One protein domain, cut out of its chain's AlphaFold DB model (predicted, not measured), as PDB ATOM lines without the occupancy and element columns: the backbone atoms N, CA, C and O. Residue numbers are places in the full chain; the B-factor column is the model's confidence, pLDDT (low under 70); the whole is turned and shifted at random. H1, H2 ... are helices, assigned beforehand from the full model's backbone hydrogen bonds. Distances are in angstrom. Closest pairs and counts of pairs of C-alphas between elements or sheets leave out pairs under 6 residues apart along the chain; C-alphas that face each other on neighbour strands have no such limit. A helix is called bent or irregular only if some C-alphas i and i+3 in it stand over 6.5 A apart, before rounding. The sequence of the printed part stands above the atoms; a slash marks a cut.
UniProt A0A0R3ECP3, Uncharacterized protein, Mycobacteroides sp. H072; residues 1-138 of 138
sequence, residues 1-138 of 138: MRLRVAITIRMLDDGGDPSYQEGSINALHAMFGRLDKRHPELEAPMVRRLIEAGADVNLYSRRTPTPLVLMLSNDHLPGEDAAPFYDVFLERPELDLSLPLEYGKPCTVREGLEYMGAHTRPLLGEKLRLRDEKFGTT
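This is residues 1 to 138 of the 138 residues of an uncharacterized protein of Mycobacteroides sp. H072 (UniProt A0A0R3ECP3). The chain is wound in stacked turns that make two rows of helices, with H7, H5, H3 and H1 side by side in one row and the shorter row of H6, H4 and H2 packed partly over it. Helices within a row run the same way, and the two rows run opposite ways. The three long links, H1 to H2, H3 to H4 and H5 to H6, loop along one side of the stack. The printed part has 138 residues with seven named helices, H1 to H7 in order, and no named strand; the class is all helix. The whole is compact, with a radius of gyration of the C-alphas of 14.4 A and spans of 41 by 29 by 28 A.

H7, residues 122 to 135, is the longest helix. It touches H6, residues 109 to 119, with its residues 122 to 128 alone; they form a helical hairpin at a steep tilt of 43 degrees, with the C-alphas of Gly 117 and Gly 125 closest at 3.8 A. H7 also touches H5, residues 83 to 90, the same way at a shallow tilt of 33 degrees, only just short of steep; the C-alphas of Leu 90 and Arg 131 are closest at 6.1 A. H5 touches the hub, H3, residues 40 to 52, the same way at a shallow tilt of 16 degrees, closest at the C-alphas of Ala 44 and Phe 85, 5.5 A. H3 touches H1, residues 2 to 13, with residues 42 to 46 alone, at 19 degrees and the same way; the closest C-alphas, Val 5 and Glu 43, are 6.5 A apart. H2, residues 27 to 32, and H3 form a helical hairpin and only just touch, with 3 pairs of C-alphas within 8 A, the closest being Leu 28 and Val 47 at 7.3 A. H2 touches H4, residues 67 to 72, the same way at 9 degrees, with the C-alphas of His 29 and Pro 67 5.3 A apart. H4 and H6 are close but not clearly touching. Every O i to N i+4 pair is within hydrogen-bond range in H1, H2, H4, H5, H6 and H7, and 7 of 9 are in H3.

H7 is 20.2 A long and ends at C-alpha 135, (-32.790, 5.410, 1.661). H3 is 17.5 A and only just irregular, with C-alphas 42 and 45 6.7 A apart. H1 is 16.5 A and begins at C-alpha 2, (-14.824, 0.674, -25.928). H6 is 15.4 A long.

The C-alphas farthest apart, Asp 14 and His 119, are 42.8 A apart. The printed part has no cut. Residue 138 alone is under 70 in pLDDT.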
ATOM      1  N   MET A   1     -12.853   4.609 -26.630       70.06
ATOM      2  CA  MET A   1     -13.564   4.321 -25.368       70.06
ATOM      3  C   MET A   1     -13.898   2.849 -25.120       70.06
ATOM      4  O   MET A   1     -13.568   2.361 -24.049       70.06
ATOM      5  N   ARG A   2     -14.475   2.109 -26.085       81.38
ATOM      6  CA  ARG A   2     -14.824   0.674 -25.928       81.38
ATOM      7  C   ARG A   2     -13.686  -0.221 -25.414       81.38
ATOM      8  O   ARG A   2     -13.937  -1.143 -24.653       81.38
ATOM      9  N   LEU A   3     -12.439   0.087 -25.782       87.56
ATOM     10  CA  LEU A   3     -11.266  -0.663 -25.331       87.56
ATOM     11  C   LEU A   3     -11.034  -0.572 -23.811       87.56
ATOM     12  O   LEU A   3     -10.736  -1.588 -23.199       87.56
ATOM     13  N   ARG A   4     -11.219   0.605 -23.187       88.12
ATOM     14  CA  ARG A   4     -11.070   0.773 -21.725       88.12
ATOM     15  C   ARG A   4     -12.061  -0.112 -20.978       88.12
ATOM     16  O   ARG A   4     -11.673  -0.802 -20.041       88.12
ATOM     17  N   VAL A   5     -13.312  -0.115 -21.438       92.00
ATOM     18  CA  VAL A   5     -14.370  -0.963 -20.881       92.00
ATOM     19  C   VAL A   5     -14.006  -2.436 -21.026       92.00
ATOM     20  O   VAL A   5     -13.960  -3.143 -20.029       92.00
ATOM     21  N   ALA A   6     -13.660  -2.884 -22.235       93.19
ATOM     22  CA  ALA A   6     -13.316  -4.283 -22.484       93.19
ATOM     23  C   ALA A   6     -12.121  -4.765 -21.642       93.19
ATOM     24  O   ALA A   6     -12.192  -5.838 -21.052       93.19
ATOM     25  N   ILE A   7     -11.051  -3.967 -21.547       93.06
ATOM     26  CA  ILE A   7      -9.873  -4.312 -20.740       93.06
ATOM     27  C   ILE A   7     -10.230  -4.368 -19.253       93.06
ATOM     28  O   ILE A   7      -9.856  -5.323 -18.587       93.06
ATOM     29  N   THR A   8     -10.970  -3.382 -18.737       93.31
ATOM     30  CA  THR A   8     -11.340  -3.342 -17.311       93.31
ATOM     31  C   THR A   8     -12.215  -4.534 -16.941       93.31
ATOM     32  O   THR A   8     -11.939  -5.222 -15.966       93.31
ATOM     33  N   ILE A   9     -13.238  -4.823 -17.750       94.19
ATOM     34  CA  ILE A   9     -14.111  -5.985 -17.559       94.19
ATOM     35  C   ILE A   9     -13.299  -7.279 -17.595       94.19
ATOM     36  O   ILE A   9     -13.449  -8.103 -16.700       94.19
ATOM     37  N   ARG A  10     -12.381  -7.415 -18.556       96.12
ATOM     38  CA  ARG A  10     -11.512  -8.587 -18.637       96.12
ATOM     39  C   ARG A  10     -10.605  -8.731 -17.414       96.12
ATOM     40  O   ARG A  10     -10.472  -9.831 -16.901       96.12
ATOM     41  N   MET A  11     -10.013  -7.641 -16.926       94.75
ATOM     42  CA  MET A  11      -9.201  -7.664 -15.705       94.75
ATOM     43  C   MET A  11     -10.021  -8.117 -14.494       94.75
ATOM     44  O   MET A  11      -9.523  -8.899 -13.694       94.75
ATOM     45  N   LEU A  12     -11.275  -7.672 -14.379       95.00
ATOM     46  CA  LEU A  12     -12.181  -8.133 -13.326       95.00
ATOM     47  C   LEU A  12     -12.545  -9.616 -13.483       95.00
ATOM     48  O   LEU A  12     -12.602 -10.331 -12.490       95.00
ATOM     49  N   ASP A  13     -12.776 -10.086 -14.713       95.88
ATOM     50  CA  ASP A  13     -13.029 -11.507 -15.000       95.88
ATOM     51  C   ASP A  13     -11.818 -12.388 -14.651       95.88
ATOM     52  O   ASP A  13     -11.987 -13.503 -14.163       95.88
ATOM     53  N   ASP A  14     -10.605 -11.870 -14.850       96.81
ATOM     54  CA  ASP A  14      -9.346 -12.551 -14.538       96.81
ATOM     55  C   ASP A  14      -8.959 -12.452 -13.038       96.81
ATOM     56  O   ASP A  14      -7.891 -12.922 -12.646       96.81
ATOM     57  N   GLY A  15      -9.812 -11.867 -12.186       94.69
ATOM     58  CA  GLY A  15      -9.605 -11.788 -10.733       94.69
ATOM     59  C   GLY A  15      -8.821 -10.563 -10.250       94.69
ATOM     60  O   GLY A  15      -8.289 -10.576  -9.140       94.69
ATOM     61  N   GLY A  16      -8.726  -9.509 -11.062       94.44
ATOM     62  CA  GLY A  16      -8.178  -8.224 -10.635       94.44
ATOM     63  C   GLY A  16      -8.969  -7.642  -9.462       94.44
ATOM     64  O   GLY A  16     -10.196  -7.637  -9.496       94.44
ATOM     65  N   ASP A  17      -8.261  -7.145  -8.446       95.44
ATOM     66  CA  ASP A  17      -8.836  -6.607  -7.210       95.44
ATOM     67  C   ASP A  17      -9.199  -5.115  -7.362       95.44
ATOM     68  O   ASP A  17      -8.299  -4.270  -7.427       95.44
ATOM     69  N   PRO A  18     -10.491  -4.749  -7.413       94.31
ATOM     70  CA  PRO A  18     -10.907  -3.358  -7.534       94.31
ATOM     71  C   PRO A  18     -10.992  -2.631  -6.185       94.31
ATOM     72  O   PRO A  18     -11.187  -1.415  -6.187       94.31
ATOM     73  N   SER A  19     -10.818  -3.335  -5.058       96.00
ATOM     74  CA  SER A  19     -10.679  -2.723  -3.730       96.00
ATOM     75  C   SER A  19      -9.283  -2.142  -3.495       96.00
ATOM     76  O   SER A  19      -9.092  -1.324  -2.591       96.00
ATOM     77  N   TYR A  20      -8.312  -2.513  -4.339       95.56
ATOM     78  CA  TYR A  20      -6.964  -1.969  -4.280       95.56
ATOM     79  C   TYR A  20      -6.971  -0.439  -4.400       95.56
ATOM     80  O   TYR A  20      -7.575   0.155  -5.301       95.56
ATOM     81  N   GLN A  21      -6.225   0.196  -3.502       94.00
ATOM     82  CA  GLN A  21      -5.999   1.633  -3.480       94.00
ATOM     83  C   GLN A  21      -4.506   1.923  -3.343       94.00
ATOM     84  O   GLN A  21      -3.796   1.285  -2.565       94.00
ATOM     85  N   GLU A  22      -4.038   2.923  -4.079       92.25
ATOM     86  CA  GLU A  22      -2.686   3.453  -3.967       92.25
ATOM     87  C   GLU A  22      -2.760   4.855  -3.357       92.25
ATOM     88  O   GLU A  22      -3.146   5.834  -4.004       92.25
ATOM     89  N   GLY A  23      -2.422   4.961  -2.070       92.12
ATOM     90  CA  GLY A  23      -2.542   6.215  -1.331       92.12
ATOM     91  C   GLY A  23      -3.996   6.688  -1.254       92.12
ATOM     92  O   GLY A  23      -4.807   6.071  -0.577       92.12
ATOM     93  N   SER A  24      -4.313   7.801  -1.921       92.06
ATOM     94  CA  SER A  24      -5.660   8.395  -1.961       92.06
ATOM     95  C   SER A  24      -6.409   8.148  -3.274       92.06
ATOM     96  O   SER A  24      -7.364   8.861  -3.572       92.06
ATOM     97  N   ILE A  25      -5.943   7.199  -4.089       94.75
ATOM     98  CA  ILE A  25      -6.469   6.910  -5.424       94.75
ATOM     99  C   ILE A  25      -6.905   5.447  -5.480       94.75
ATOM    100  O   ILE A  25      -6.158   4.551  -5.103       94.75
ATOM    101  N   ASN A  26      -8.099   5.205  -6.015       96.12
ATOM    102  CA  ASN A  26      -8.601   3.869  -6.336       96.12
ATOM    103  C   ASN A  26      -9.058   3.800  -7.804       96.12
ATOM    104  O   ASN A  26      -8.931   4.768  -8.562       96.12
ATOM    105  N   ALA A  27      -9.621   2.661  -8.210       95.25
ATOM    106  CA  ALA A  27     -10.076   2.439  -9.581       95.25
ATOM    107  C   ALA A  27     -11.076   3.503 -10.081       95.25
ATOM    108  O   ALA A  27     -11.030   3.886 -11.252       95.25
ATOM    109  N   LEU A  28     -11.945   4.030  -9.211       96.31
ATOM    110  CA  LEU A  28     -12.929   5.051  -9.581       96.31
ATOM    111  C   LEU A  28     -12.271   6.419  -9.805       96.31
ATOM    112  O   LEU A  28     -12.608   7.121 -10.758       96.31
ATOM    113  N   HIS A  29     -11.270   6.770  -8.997       95.62
ATOM    114  CA  HIS A  29     -10.447   7.953  -9.246       95.62
ATOM    115  C   HIS A  29      -9.689   7.849 -10.570       95.62
ATOM    116  O   HIS A  29      -9.689   8.797 -11.352       95.62
ATOM    117  N   ALA A  30      -9.087   6.694 -10.865       92.06
ATOM    118  CA  ALA A  30      -8.428   6.463 -12.149       92.06
ATOM    119  C   ALA A  30      -9.424   6.546 -13.321       92.06
ATOM    120  O   ALA A  30      -9.100   7.078 -14.386       92.06
ATOM    121  N   MET A  31     -10.655   6.069 -13.105       91.56
ATOM    122  CA  MET A  31     -11.734   6.145 -14.077       91.56
ATOM    123  C   MET A  31     -12.143   7.589 -14.369       91.56
ATOM    124  O   MET A  31     -12.240   7.941 -15.543       91.56
ATOM    125  N   PHE A  32     -12.361   8.431 -13.354       92.19
ATOM    126  CA  PHE A  32     -12.883   9.796 -13.522       92.19
ATOM    127  C   PHE A  32     -11.812  10.894 -13.599       92.19
ATOM    128  O   PHE A  32     -12.104  11.988 -14.065       92.19
ATOM    129  N   GLY A  33     -10.557  10.604 -13.253       86.25
ATOM    130  CA  GLY A  33      -9.470  11.592 -13.199       86.25
ATOM    131  C   GLY A  33      -8.984  12.120 -14.548       86.25
ATOM    132  O   GLY A  33      -8.202  13.066 -14.588       86.25
ATOM    133  N   ARG A  34      -9.438  11.542 -15.666       83.31
ATOM    134  CA  ARG A  34      -9.217  12.106 -17.004       83.31
ATOM    135  C   ARG A  34     -10.427  12.931 -17.426       83.31
ATOM    136  O   ARG A  34     -11.532  12.409 -17.500       83.31
ATOM    137  N   LEU A  35     -10.225  14.199 -17.761       76.62
ATOM    138  CA  LEU A  35     -11.284  15.047 -18.310       76.62
ATOM    139  C   LEU A  35     -11.388  14.812 -19.824       76.62
ATOM    140  O   LEU A  35     -11.003  15.651 -20.630       76.62
ATOM    141  N   ASP A  36     -11.814  13.610 -20.220       80.00
ATOM    142  CA  ASP A  36     -12.075  13.228 -21.609       80.00
ATOM    143  C   ASP A  36     -13.580  13.067 -21.875       80.00
ATOM    144  O   ASP A  36     -14.389  12.913 -20.952       80.00
ATOM    145  N   LYS A  37     -13.960  13.104 -23.162       83.06
ATOM    146  CA  LYS A  37     -15.333  12.827 -23.611       83.06
ATOM    147  C   LYS A  37     -15.758  11.454 -23.108       83.06
ATOM    148  O   LYS A  37     -15.094  10.482 -23.439       83.06
ATOM    149  N   ARG A  38     -16.870  11.356 -22.383       87.75
ATOM    150  CA  ARG A  38     -17.355  10.096 -21.800       87.75
ATOM    151  C   ARG A  38     -18.414   9.415 -22.653       87.75
ATOM    152  O   ARG A  38     -19.048  10.037 -23.500       87.75
ATOM    153  N   HIS A  39     -18.601   8.121 -22.407       90.06
ATOM    154  CA  HIS A  39     -19.709   7.333 -22.949       90.06
ATOM    155  C   HIS A  39     -20.490   6.668 -21.805       90.06
ATOM    156  O   HIS A  39     -20.299   5.475 -21.562       90.06
ATOM    157  N   PRO A  40     -21.346   7.421 -21.091       93.00
ATOM    158  CA  PRO A  40     -21.971   6.979 -19.841       93.00
ATOM    159  C   PRO A  40     -22.731   5.657 -19.961       93.00
ATOM    160  O   PRO A  40     -22.507   4.769 -19.151       93.00
ATOM    161  N   GLU A  41     -23.495   5.450 -21.035       93.00
ATOM    162  CA  GLU A  41     -24.206   4.183 -21.294       93.00
ATOM    163  C   GLU A  41     -23.285   2.955 -21.389       93.00
ATOM    164  O   GLU A  41     -23.639   1.851 -20.982       93.00
ATOM    165  N   LEU A  42     -22.073   3.130 -21.927       92.88
ATOM    166  CA  LEU A  42     -21.096   2.044 -22.053       92.88
ATOM    167  C   LEU A  42     -20.249   1.877 -20.788       92.88
ATOM    168  O   LEU A  42     -19.756   0.787 -20.507       92.88
ATOM    169  N   GLU A  43     -20.020   2.967 -20.061       94.44
ATOM    170  CA  GLU A  43     -19.095   3.023 -18.933       94.44
ATOM    171  C   GLU A  43     -19.779   2.747 -17.593       94.44
ATOM    172  O   GLU A  43     -19.164   2.142 -16.718       94.44
ATOM    173  N   ALA A  44     -21.041   3.138 -17.419       96.12
ATOM    174  CA  ALA A  44     -21.776   2.975 -16.170       96.12
ATOM    175  C   ALA A  44     -21.889   1.507 -15.716       96.12
ATOM    176  O   ALA A  44     -21.617   1.252 -14.542       96.12
ATOM    177  N   PRO A  45     -22.160   0.511 -16.587       96.12
ATOM    178  CA  PRO A  45     -22.138  -0.897 -16.177       96.12
ATOM    179  C   PRO A  45     -20.767  -1.359 -15.657       96.12
ATOM    180  O   PRO A  45     -20.686  -2.156 -14.725       96.12
ATOM    181  N   MET A  46     -19.676  -0.832 -16.219       95.88
ATOM    182  CA  MET A  46     -18.321  -1.115 -15.739       95.88
ATOM    183  C   MET A  46     -18.064  -0.454 -14.378       95.88
ATOM    184  O   MET A  46     -17.529  -1.103 -13.488       95.88
ATOM    185  N   VAL A  47     -18.466   0.809 -14.195       96.88
ATOM    186  CA  VAL A  47     -18.341   1.515 -12.905       96.88
ATOM    187  C   VAL A  47     -19.149   0.803 -11.818       96.88
ATOM    188  O   VAL A  47     -18.637   0.571 -10.728       96.88
ATOM    189  N   ARG A  48     -20.376   0.381 -12.142       97.50
ATOM    190  CA  ARG A  48     -21.230  -0.447 -11.283       97.50
ATOM    191  C   ARG A  48     -20.494  -1.690 -10.796       97.50
ATOM    192  O   ARG A  48     -20.439  -1.932  -9.595       97.50
ATOM    193  N   ARG A  49     -19.874  -2.420 -11.723       96.62
ATOM    194  CA  ARG A  49     -19.137  -3.644 -11.409       96.62
ATOM    195  C   ARG A  49     -17.893  -3.387 -10.552       96.62
ATOM    196  O   ARG A  49     -17.599  -4.192  -9.678       96.62
ATOM    197  N   LEU A  50     -17.180  -2.277 -10.769       97.25
ATOM    198  CA  LEU A  50     -16.046  -1.882  -9.921       97.25
ATOM    199  C   LEU A  50     -16.486  -1.665  -8.468       97.25
ATOM    200  O   LEU A  50     -15.841  -2.184  -7.561       97.25
ATOM    201  N   ILE A  51     -17.592  -0.944  -8.257       97.38
ATOM    202  CA  ILE A  51     -18.148  -0.698  -6.917       97.38
ATOM    203  C   ILE A  51     -18.601  -2.015  -6.276       97.38
ATOM    204  O   ILE A  51     -18.218  -2.313  -5.151       97.38
ATOM    205  N   GLU A  52     -19.358  -2.844  -7.004       95.44
ATOM    206  CA  GLU A  52     -19.858  -4.140  -6.508       95.44
ATOM    207  C   GLU A  52     -18.743  -5.116  -6.133       95.44
ATOM    208  O   GLU A  52     -18.923  -5.952  -5.251       95.44
ATOM    209  N   ALA A  53     -17.589  -5.000  -6.783       95.38
ATOM    210  CA  ALA A  53     -16.418  -5.805  -6.487       95.38
ATOM    211  C   ALA A  53     -15.499  -5.185  -5.410       95.38
ATOM    212  O   ALA A  53     -14.474  -5.778  -5.085       95.38
ATOM    213  N   GLY A  54     -15.859  -4.030  -4.833       95.81
ATOM    214  CA  GLY A  54     -15.210  -3.472  -3.640       95.81
ATOM    215  C   GLY A  54     -14.462  -2.152  -3.828       95.81
ATOM    216  O   GLY A  54     -13.785  -1.720  -2.898       95.81
ATOM    217  N   ALA A  55     -14.558  -1.491  -4.986       97.44
ATOM    218  CA  ALA A  55     -13.978  -0.157  -5.138       97.44
ATOM    219  C   ALA A  55     -14.684   0.858  -4.223       97.44
ATOM    220  O   ALA A  55     -15.892   1.064  -4.335       97.44
ATOM    221  N   ASP A  56     -13.920   1.524  -3.353       97.56
ATOM    222  CA  ASP A  56     -14.463   2.486  -2.389       97.56
ATOM    223  C   ASP A  56     -15.072   3.724  -3.081       97.56
ATOM    224  O   ASP A  56     -14.378   4.582  -3.637       97.56
ATOM    225  N   VAL A  57     -16.399   3.824  -3.037       97.25
ATOM    226  CA  VAL A  57     -17.174   4.915  -3.643       97.25
ATOM    227  C   VAL A  57     -16.985   6.261  -2.925       97.25
ATOM    228  O   VAL A  57     -17.217   7.313  -3.523       97.25
ATOM    229  N   ASN A  58     -16.520   6.226  -1.676       97.62
ATOM    230  CA  ASN A  58     -16.403   7.362  -0.764       97.62
ATOM    231  C   ASN A  58     -14.959   7.808  -0.529       97.62
ATOM    232  O   ASN A  58     -14.746   8.782   0.194       97.62
ATOM    233  N   LEU A  59     -13.970   7.116  -1.109       97.25
ATOM    234  CA  LEU A  59     -12.563   7.397  -0.843       97.25
ATOM    235  C   LEU A  59     -12.265   8.883  -1.075       97.25
ATOM    236  O   LEU A  59     -12.394   9.397  -2.183       97.25
ATOM    237  N   TYR A  60     -11.867   9.568  -0.010       95.81
ATOM    238  CA  TYR A  60     -11.628  11.004   0.015       95.81
ATOM    239  C   TYR A  60     -10.287  11.298   0.677       95.81
ATOM    240  O   TYR A  60      -9.887  10.653   1.649       95.81
ATOM    241  N   SER A  61      -9.596  12.328   0.196       93.69
ATOM    242  CA  SER A  61      -8.435  12.879   0.884       93.69
ATOM    243  C   SER A  61      -8.325  14.389   0.704       93.69
ATOM    244  O   SER A  61      -8.964  15.000  -0.146       93.69
ATOM    245  N   ARG A  62      -7.392  14.999   1.439       91.19
ATOM    246  CA  ARG A  62      -7.055  16.421   1.265       91.19
ATOM    247  C   ARG A  62      -6.598  16.781  -0.155       91.19
ATOM    248  O   ARG A  62      -6.666  17.945  -0.527       91.19
ATOM    249  N   ARG A  63      -6.062  15.815  -0.911       90.31
ATOM    250  CA  ARG A  63      -5.508  16.022  -2.262       90.31
ATOM    251  C   ARG A  63      -6.452  15.579  -3.372       90.31
ATOM    252  O   ARG A  63      -6.253  15.971  -4.517       90.31
ATOM    253  N   THR A  64      -7.427  14.737  -3.051       92.69
ATOM    254  CA  THR A  64      -8.279  14.081  -4.038       92.69
ATOM    255  C   THR A  64      -9.708  14.056  -3.504       92.69
ATOM    256  O   THR A  64      -9.927  13.455  -2.449       92.69
ATOM    257  N   PRO A  65     -10.660  14.722  -4.180       94.69
ATOM    258  CA  PRO A  65     -12.064  14.672  -3.795       94.69
ATOM    259  C   PRO A  65     -12.638  13.277  -4.071       94.69
ATOM    260  O   PRO A  65     -11.997  12.489  -4.760       94.69
ATOM    261  N   THR A  66     -13.846  12.984  -3.584       97.00
ATOM    262  CA  THR A  66     -14.469  11.671  -3.822       97.00
ATOM    263  C   THR A  66     -14.619  11.375  -5.322       97.00
ATOM    264  O   THR A  66     -14.735  12.306  -6.132       97.00
ATOM    265  N   PRO A  67     -14.703  10.094  -5.730       96.75
ATOM    266  CA  PRO A  67     -14.928   9.745  -7.128       96.75
ATOM    267  C   PRO A  67     -16.184  10.380  -7.740       96.75
ATOM    268  O   PRO A  67     -16.169  10.749  -8.914       96.75
ATOM    269  N   LEU A  68     -17.251  10.553  -6.950       96.50
ATOM    270  CA  LEU A  68     -18.471  11.247  -7.373       96.50
ATOM    271  C   LEU A  68     -18.192  12.720  -7.706       96.50
ATOM    272  O   LEU A  68     -18.579  13.199  -8.769       96.50
ATOM    273  N   VAL A  69     -17.480  13.434  -6.834       95.06
ATOM    274  CA  VAL A  69     -17.126  14.842  -7.072       95.06
ATOM    275  C   VAL A  69     -16.211  14.984  -8.284       95.06
ATOM    276  O   VAL A  69     -16.392  15.892  -9.100       95.06
ATOM    277  N   LEU A  70     -15.262  14.063  -8.447       94.19
ATOM    278  CA  LEU A  70     -14.378  14.041  -9.607       94.19
ATOM    279  C   LEU A  70     -15.157  13.814 -10.914       94.19
ATOM    280  O   LEU A  70     -14.890  14.488 -11.905       94.19
ATOM    281  N   MET A  71     -16.160  12.926 -10.908       94.44
ATOM    282  CA  MET A  71     -17.071  12.718 -12.043       94.44
ATOM    283  C   MET A  71     -17.865  13.990 -12.383       94.44
ATOM    284  O   MET A  71     -17.980  14.345 -13.557       94.44
ATOM    285  N   LEU A  72     -18.361  14.706 -11.370       92.06
ATOM    286  CA  LEU A  72     -19.152  15.932 -11.540       92.06
ATOM    287  C   LEU A  72     -18.323  17.130 -12.023       92.06
ATOM    288  O   LEU A  72     -18.872  18.042 -12.641       92.06
ATOM    289  N   SER A  73     -17.011  17.102 -11.793       90.00
ATOM    290  CA  SER A  73     -16.057  18.125 -12.242       90.00
ATOM    291  C   SER A  73     -15.650  17.973 -13.717       90.00
ATOM    292  O   SER A  73     -14.828  18.741 -14.211       90.00
ATOM    293  N   ASN A  74     -16.180  16.974 -14.434       88.62
ATOM    294  CA  ASN A  74     -15.911  16.800 -15.857       88.62
ATOM    295  C   ASN A  74     -16.850  17.651 -16.723       88.62
ATOM    296  O   ASN A  74     -17.994  17.273 -16.979       88.62
ATOM    297  N   ASP A  75     -16.324  18.758 -17.245       81.38
ATOM    298  CA  ASP A  75     -17.042  19.674 -18.143       81.38
ATOM    299  C   ASP A  75     -17.422  19.040 -19.496       81.38
ATOM    300  O   ASP A  75     -18.307  19.533 -20.192       81.38
ATOM    301  N   HIS A  76     -16.801  17.915 -19.878       82.81
ATOM    302  CA  HIS A  76     -17.167  17.143 -21.074       82.81
ATOM    303  C   HIS A  76     -18.297  16.134 -20.835       82.81
ATOM    304  O   HIS A  76     -18.573  15.296 -21.699       82.81
ATOM    305  N   LEU A  77     -18.922  16.185 -19.659       81.75
ATOM    306  CA  LEU A  77     -20.016  15.324 -19.248       81.75
ATOM    307  C   LEU A  77     -21.195  16.203 -18.781       81.75
ATOM    308  O   LEU A  77     -21.325  16.477 -17.579       81.75
ATOM    309  N   PRO A  78     -22.030  16.691 -19.722       77.25
ATOM    310  CA  PRO A  78     -23.163  17.547 -19.396       77.25
ATOM    311  C   PRO A  78     -24.197  16.802 -18.544       77.25
ATOM    312  O   PRO A  78     -24.223  15.572 -18.474       77.25
ATOM    313  N   GLY A  79     -25.045  17.578 -17.865       76.31
ATOM    314  CA  GLY A  79     -25.889  17.087 -16.779       76.31
ATOM    315  C   GLY A  79     -26.814  15.925 -17.144       76.31
ATOM    316  O   GLY A  79     -26.996  15.044 -16.310       76.31
ATOM    317  N   GLU A  80     -27.370  15.916 -18.356       80.81
ATOM    318  CA  GLU A  80     -28.292  14.880 -18.843       80.81
ATOM    319  C   GLU A  80     -27.574  13.607 -19.312       80.81
ATOM    320  O   GLU A  80     -27.973  12.510 -18.931       80.81
ATOM    321  N   ASP A  81     -26.449  13.739 -20.022       87.69
ATOM    322  CA  ASP A  81     -25.644  12.591 -20.464       87.69
ATOM    323  C   ASP A  81     -25.082  11.798 -19.275       87.69
ATOM    324  O   ASP A  81     -24.871  10.591 -19.357       87.69
ATOM    325  N   ALA A  82     -24.851  12.463 -18.142       92.25
ATOM    326  CA  ALA A  82     -24.333  11.856 -16.922       92.25
ATOM    327  C   ALA A  82     -25.330  10.947 -16.181       92.25
ATOM    328  O   ALA A  82     -24.927  10.305 -15.207       92.25
ATOM    329  N   ALA A  83     -26.597  10.871 -16.615       94.31
ATOM    330  CA  ALA A  83     -27.649  10.125 -15.919       94.31
ATOM    331  C   ALA A  83     -27.252   8.688 -15.533       94.31
ATOM    332  O   ALA A  83     -27.427   8.338 -14.364       94.31
ATOM    333  N   PRO A  84     -26.621   7.885 -16.419       96.44
ATOM    334  CA  PRO A  84     -26.215   6.528 -16.064       96.44
ATOM    335  C   PRO A  84     -25.200   6.485 -14.917       96.44
ATOM    336  O   PRO A  84     -25.197   5.545 -14.127       96.44
ATOM    337  N   PHE A  85     -24.338   7.498 -14.786       96.44
ATOM    338  CA  PHE A  85     -23.424   7.581 -13.649       96.44
ATOM    339  C   PHE A  85     -24.139   8.015 -12.373       96.44
ATOM    340  O   PHE A  85     -23.835   7.465 -11.315       96.44
ATOM    341  N   TYR A  86     -25.099   8.943 -12.446       96.50
ATOM    342  CA  TYR A  86     -25.908   9.299 -11.276       96.50
ATOM    343  C   TYR A  86     -26.616   8.079 -10.710       96.50
ATOM    344  O   TYR A  86     -26.545   7.863  -9.505       96.50
ATOM    345  N   ASP A  87     -27.210   7.251 -11.569       96.56
ATOM    346  CA  ASP A  87     -27.856   6.009 -11.149       96.56
ATOM    347  C   ASP A  87     -26.853   5.083 -10.449       96.56
ATOM    348  O   ASP A  87     -27.114   4.588  -9.358       96.56
ATOM    349  N   VAL A  88     -25.651   4.914 -11.008       97.50
ATOM    350  CA  VAL A  88     -24.622   4.052 -10.405       97.50
ATOM    351  C   VAL A  88     -24.199   4.502  -9.009       97.50
ATOM    352  O   VAL A  88     -24.024   3.637  -8.152       97.50
ATOM    353  N   PHE A  89     -24.028   5.807  -8.781       97.44
ATOM    354  CA  PHE A  89     -23.624   6.352  -7.482       97.44
ATOM    355  C   PHE A  89     -24.804   6.449  -6.504       97.44
ATOM    356  O   PHE A  89     -24.728   5.945  -5.386       97.44
ATOM    357  N   LEU A  90     -25.911   7.072  -6.909       96.81
ATOM    358  CA  LEU A  90     -27.044   7.379  -6.031       96.81
ATOM    359  C   LEU A  90     -27.908   6.156  -5.706       96.81
ATOM    360  O   LEU A  90     -28.698   6.214  -4.767       96.81
ATOM    361  N   GLU A  91     -27.743   5.027  -6.393       96.06
ATOM    362  CA  GLU A  91     -28.353   3.758  -5.979       96.06
ATOM    363  C   GLU A  91     -27.588   3.047  -4.849       96.06
ATOM    364  O   GLU A  91     -28.076   2.030  -4.354       96.06
ATOM    365  N   ARG A  92     -26.415   3.551  -4.430       94.88
ATOM    366  CA  ARG A  92     -25.553   2.905  -3.424       94.88
ATOM    367  C   ARG A  92     -25.928   3.318  -2.005       94.88
ATOM    368  O   ARG A  92     -25.710   4.485  -1.672       94.88
ATOM    369  N   PRO A  93     -26.485   2.439  -1.156       93.81
ATOM    370  CA  PRO A  93     -26.816   2.807   0.223       93.81
ATOM    371  C   PRO A  93     -25.595   3.299   1.016       93.81
ATOM    372  O   PRO A  93     -25.733   4.165   1.868       93.81
ATOM    373  N   GLU A  94     -24.403   2.804   0.695       94.69
ATOM    374  CA  GLU A  94     -23.139   3.150   1.340       94.69
ATOM    375  C   GLU A  94     -22.562   4.513   0.930       94.69
ATOM    376  O   GLU A  94     -21.608   4.959   1.557       94.69
ATOM    377  N   LEU A  95     -23.098   5.185  -0.100       97.19
ATOM    378  CA  LEU A  95     -22.605   6.499  -0.534       97.19
ATOM    379  C   LEU A  95     -22.800   7.552   0.571       97.19
ATOM    380  O   LEU A  95     -23.934   7.873   0.940       97.19
ATOM    381  N   ASP A  96     -21.688   8.120   1.035       96.94
ATOM    382  CA  ASP A  96     -21.632   9.120   2.096       96.94
ATOM    383  C   ASP A  96     -21.645  10.533   1.503       96.94
ATOM    384  O   ASP A  96     -20.653  11.039   0.968       96.94
ATOM    385  N   LEU A  97     -22.806  11.179   1.598       96.88
ATOM    386  CA  LEU A  97     -23.004  12.543   1.117       96.88
ATOM    387  C   LEU A  97     -22.567  13.607   2.141       96.88
ATOM    388  O   LEU A  97     -22.521  14.787   1.795       96.88
ATOM    389  N   SER A  98     -22.223  13.210   3.371       96.31
ATOM    390  CA  SER A  98     -21.739  14.116   4.422       96.31
ATOM    391  C   SER A  98     -20.255  14.469   4.267       96.31
ATOM    392  O   SER A  98     -19.767  15.414   4.891       96.31
ATOM    393  N   LEU A  99     -19.535  13.746   3.400       96.31
ATOM    394  CA  LEU A  99     -18.138  14.026   3.096       96.31
ATOM    395  C   LEU A  99     -17.948  15.443   2.540       96.31
ATOM    396  O   LEU A  99     -18.847  15.980   1.888       96.31
ATOM    397  N   PRO A 100     -16.767  16.054   2.736       95.81
ATOM    398  CA  PRO A 100     -16.475  17.353   2.148       95.81
ATOM    399  C   PRO A 100     -16.523  17.300   0.617       95.81
ATOM    400  O   PRO A 100     -15.890  16.444  -0.006       95.81
ATOM    401  N   LEU A 101     -17.208  18.270   0.010       94.88
ATOM    402  CA  LEU A 101     -17.182  18.498  -1.434       94.88
ATOM    403  C   LEU A 101     -15.764  18.859  -1.895       94.88
ATOM    404  O   LEU A 101     -15.263  18.343  -2.889       94.88
ATOM    405  N   GLU A 102     -15.106  19.739  -1.141       91.56
ATOM    406  CA  GLU A 102     -13.756  20.224  -1.411       91.56
ATOM    407  C   GLU A 102     -13.000  20.413  -0.093       91.56
ATOM    408  O   GLU A 102     -13.560  20.845   0.917       91.56
ATOM    409  N   TYR A 103     -11.706  20.093  -0.087       89.19
ATOM    410  CA  TYR A 103     -10.880  20.263   1.104       89.19
ATOM    411  C   TYR A 103     -10.815  21.728   1.558       89.19
ATOM    412  O   TYR A 103     -10.533  22.631   0.776       89.19
ATOM    413  N   GLY A 104     -11.027  21.951   2.858       87.56
ATOM    414  CA  GLY A 104     -10.924  23.273   3.479       87.56
ATOM    415  C   GLY A 104     -12.147  24.172   3.284       87.56
ATOM    416  O   GLY A 104     -12.153  25.280   3.819       87.56
ATOM    417  N   LYS A 105     -13.188  23.709   2.578       90.06
ATOM    418  CA  LYS A 105     -14.469  24.416   2.465       90.06
ATOM    419  C   LYS A 105     -15.525  23.749   3.355       90.06
ATOM    420  O   LYS A 105     -15.599  22.522   3.370       90.06
ATOM    421  N   PRO A 106     -16.356  24.521   4.078       92.06
ATOM    422  CA  PRO A 106     -17.454  23.987   4.880       92.06
ATOM    423  C   PRO A 106     -18.655  23.672   3.974       92.06
ATOM    424  O   PRO A 106     -19.710  24.277   4.110       92.06
ATOM    425  N   CYS A 107     -18.452  22.808   2.983       95.12
ATOM    426  CA  CYS A 107     -19.486  22.381   2.048       95.12
ATOM    427  C   CYS A 107     -19.371  20.873   1.846       95.12
ATOM    428  O   CYS A 107     -18.284  20.357   1.568       95.12
ATOM    429  N   THR A 108     -20.485  20.179   2.017       97.31
ATOM    430  CA  THR A 108     -20.620  18.730   1.871       97.31
ATOM    431  C   THR A 108     -20.947  18.346   0.431       97.31
ATOM    432  O   THR A 108     -21.435  19.157  -0.362       97.31
ATOM    433  N   VAL A 109     -20.703  17.081   0.082       97.19
ATOM    434  CA  VAL A 109     -21.130  16.511  -1.201       97.19
ATOM    435  C   VAL A 109     -22.642  16.697  -1.370       97.19
ATOM    436  O   VAL A 109     -23.066  17.130  -2.438       97.19
ATOM    437  N   ARG A 110     -23.443  16.476  -0.317       97.06
ATOM    438  CA  ARG A 110     -24.894  16.724  -0.311       97.06
ATOM    439  C   ARG A 110     -25.244  18.138  -0.775       97.06
ATOM    440  O   ARG A 110     -25.938  18.287  -1.777       97.06
ATOM    441  N   GLU A 111     -24.721  19.159  -0.101       97.00
ATOM    442  CA  GLU A 111     -25.006  20.566  -0.429       97.00
ATOM    443  C   GLU A 111     -24.562  20.916  -1.859       97.00
ATOM    444  O   GLU A 111     -25.254  21.638  -2.581       97.00
ATOM    445  N   GLY A 112     -23.430  20.365  -2.308       95.50
ATOM    446  CA  GLY A 112     -22.961  20.525  -3.684       95.50
ATOM    447  C   GLY A 112     -23.922  19.923  -4.711       95.50
ATOM    448  O   GLY A 112     -24.226  20.558  -5.724       95.50
ATOM    449  N   LEU A 113     -24.417  18.709  -4.459       95.75
ATOM    450  CA  LEU A 113     -25.396  18.036  -5.316       95.75
ATOM    451  C   LEU A 113     -26.728  18.790  -5.358       95.75
ATOM    452  O   LEU A 113     -27.296  18.922  -6.438       95.75
ATOM    453  N   GLU A 114     -27.201  19.312  -4.228       96.62
ATOM    454  CA  GLU A 114     -28.412  20.141  -4.159       96.62
ATOM    455  C   GLU A 114     -28.248  21.431  -4.969       96.62
ATOM    456  O   GLU A 114     -29.100  21.763  -5.800       96.62
ATOM    457  N   TYR A 115     -27.115  22.123  -4.804       95.38
ATOM    458  CA  TYR A 115     -26.804  23.328  -5.568       95.38
ATOM    459  C   TYR A 115     -26.748  23.043  -7.074       95.38
ATOM    460  O   TYR A 115     -27.408  23.728  -7.860       95.38
ATOM    461  N   MET A 116     -26.007  22.013  -7.492       93.38
ATOM    462  CA  MET A 116     -25.932  21.615  -8.900       93.38
ATOM    463  C   MET A 116     -27.296  21.173  -9.428       93.38
ATOM    464  O   MET A 116     -27.690  21.588 -10.515       93.38
ATOM    465  N   GLY A 117     -28.041  20.389  -8.650       93.12
ATOM    466  CA  GLY A 117     -29.389  19.931  -8.966       93.12
ATOM    467  C   GLY A 117     -30.355  21.079  -9.242       93.12
ATOM    468  O   GLY A 117     -31.133  21.013 -10.188       93.12
ATOM    469  N   ALA A 118     -30.270  22.158  -8.467       93.56
ATOM    470  CA  ALA A 118     -31.133  23.322  -8.632       93.56
ATOM    471  C   ALA A 118     -30.733  24.240  -9.804       93.56
ATOM    472  O   ALA A 118     -31.605  24.891 -10.377       93.56
ATOM    473  N   HIS A 119     -29.444  24.313 -10.164       90.12
ATOM    474  CA  HIS A 119     -28.945  25.368 -11.062       90.12
ATOM    475  C   HIS A 119     -28.394  24.875 -12.400       90.12
ATOM    476  O   HIS A 119     -28.572  25.545 -13.415       90.12
ATOM    477  N   THR A 120     -27.685  23.746 -12.420       89.31
ATOM    478  CA  THR A 120     -26.881  23.336 -13.586       89.31
ATOM    479  C   THR A 120     -27.197  21.930 -14.085       89.31
ATOM    480  O   THR A 120     -26.950  21.624 -15.250       89.31
ATOM    481  N   ARG A 121     -27.744  21.063 -13.228       92.12
ATOM    482  CA  ARG A 121     -27.986  19.640 -13.494       92.12
ATOM    483  C   ARG A 121     -29.352  19.198 -12.925       92.12
ATOM    484  O   ARG A 121     -29.371  18.390 -12.002       92.12
ATOM    485  N   PRO A 122     -30.503  19.644 -13.470       93.31
ATOM    486  CA  PRO A 122     -31.835  19.315 -12.934       93.31
ATOM    487  C   PRO A 122     -32.085  17.821 -12.692       93.31
ATOM    488  O   PRO A 122     -32.633  17.435 -11.659       93.31
ATOM    489  N   LEU A 123     -31.603  16.970 -13.601       94.44
ATOM    490  CA  LEU A 123     -31.726  15.519 -13.480       94.44
ATOM    491  C   LEU A 123     -30.968  14.955 -12.267       94.44
ATOM    492  O   LEU A 123     -31.446  14.024 -11.629       94.44
ATOM    493  N   LEU A 124     -29.821  15.537 -11.894       95.50
ATOM    494  CA  LEU A 124     -29.106  15.156 -10.671       95.50
ATOM    495  C   LEU A 124     -29.965  15.429  -9.430       95.50
ATOM    496  O   LEU A 124     -30.044  14.582  -8.543       95.50
ATOM    497  N   GLY A 125     -30.643  16.580  -9.391       95.31
ATOM    498  CA  GLY A 125     -31.550  16.937  -8.300       95.31
ATOM    499  C   GLY A 125     -32.770  16.016  -8.221       95.31
ATOM    500  O   GLY A 125     -33.188  15.625  -7.134       95.31
ATOM    501  N   GLU A 126     -33.330  15.610  -9.362       95.94
ATOM    502  CA  GLU A 126     -34.388  14.594  -9.403       95.94
ATOM    503  C   GLU A 126     -33.914  13.253  -8.833       95.94
ATOM    504  O   GLU A 126     -34.562  12.700  -7.945       95.94
ATOM    505  N   LYS A 127     -32.755  12.764  -9.280       96.19
ATOM    506  CA  LYS A 127     -32.192  11.491  -8.814       96.19
ATOM    507  C   LYS A 127     -31.826  11.523  -7.331       96.19
ATOM    508  O   LYS A 127     -32.027  10.524  -6.644       96.19
ATOM    509  N   LEU A 128     -31.344  12.657  -6.820       96.56
ATOM    510  CA  LEU A 128     -31.080  12.834  -5.392       96.56
ATOM    511  C   LEU A 128     -32.369  12.733  -4.565       96.56
ATOM    512  O   LEU A 128     -32.384  12.031  -3.559       96.56
ATOM    513  N   ARG A 129     -33.472  13.343  -5.018       96.19
ATOM    514  CA  ARG A 129     -34.773  13.210  -4.336       96.19
ATOM    515  C   ARG A 129     -35.260  11.761  -4.307       96.19
ATOM    516  O   ARG A 129     -35.646  11.278  -3.250       96.19
ATOM    517  N   LEU A 130     -35.168  11.049  -5.433       96.25
ATOM    518  CA  LEU A 130     -35.529   9.625  -5.504       96.25
ATOM    519  C   LEU A 130     -34.659   8.758  -4.581       96.25
ATOM    520  O   LEU A 130     -35.136   7.783  -3.998       96.25
ATOM    521  N   ARG A 131     -33.374   9.104  -4.432       95.31
ATOM    522  CA  ARG A 131     -32.483   8.464  -3.457       95.31
ATOM    523  C   ARG A 131     -32.978   8.699  -2.032       95.31
ATOM    524  O   ARG A 131     -33.079   7.733  -1.281       95.31
ATOM    525  N   ASP A 132     -33.266   9.946  -1.675       95.19
ATOM    526  CA  ASP A 132     -33.707  10.313  -0.327       95.19
ATOM    527  C   ASP A 132     -35.057   9.651   0.019       95.19
ATOM    528  O   ASP A 132     -35.253   9.203   1.146       95.19
ATOM    529  N   GLU A 133     -35.957   9.478  -0.954       95.50
ATOM    530  CA  GLU A 133     -37.189   8.687  -0.790       95.50
ATOM    531  C   GLU A 133     -36.905   7.198  -0.524       95.50
ATOM    532  O   GLU A 133     -37.623   6.548   0.238       95.50
ATOM    533  N   LYS A 134     -35.857   6.647  -1.146       94.75
ATOM    534  CA  LYS A 134     -35.502   5.224  -1.065       94.75
ATOM    535  C   LYS A 134     -34.702   4.862   0.187       94.75
ATOM    536  O   LYS A 134     -34.926   3.795   0.756       94.75
ATOM    537  N   PHE A 135     -33.744   5.698   0.580       92.06
ATOM    538  CA  PHE A 135     -32.790   5.410   1.661       92.06
ATOM    539  C   PHE A 135     -32.945   6.328   2.881       92.06
ATOM    540  O   PHE A 135     -32.337   6.062   3.915       92.06
ATOM    541  N   GLY A 136     -33.781   7.364   2.788       84.25
ATOM    542  CA  GLY A 136     -33.881   8.423   3.786       84.25
ATOM    543  C   GLY A 136     -32.852   9.533   3.565       84.25
ATOM    544  O   GLY A 136     -31.869   9.380   2.840       84.25
ATOM    545  N   THR A 137     -33.081  10.673   4.213       71.31
ATOM    546  CA  THR A 137     -32.142  11.799   4.231       71.31
ATOM    547  C   THR A 137     -31.055  11.530   5.273       71.31
ATOM    548  O   THR A 137     -31.214  11.883   6.442       71.31
ATOM    549  N   THR A 138     -29.978  10.861   4.873       60.50
ATOM    550  CA  THR A 138     -28.710  10.833   5.630       60.50
ATOM    551  C   THR A 138     -27.715  11.833   5.073       60.50
ATOM    552  O   THR A 138     -27.651  11.975   3.824       60.50
TER     553      THR A 138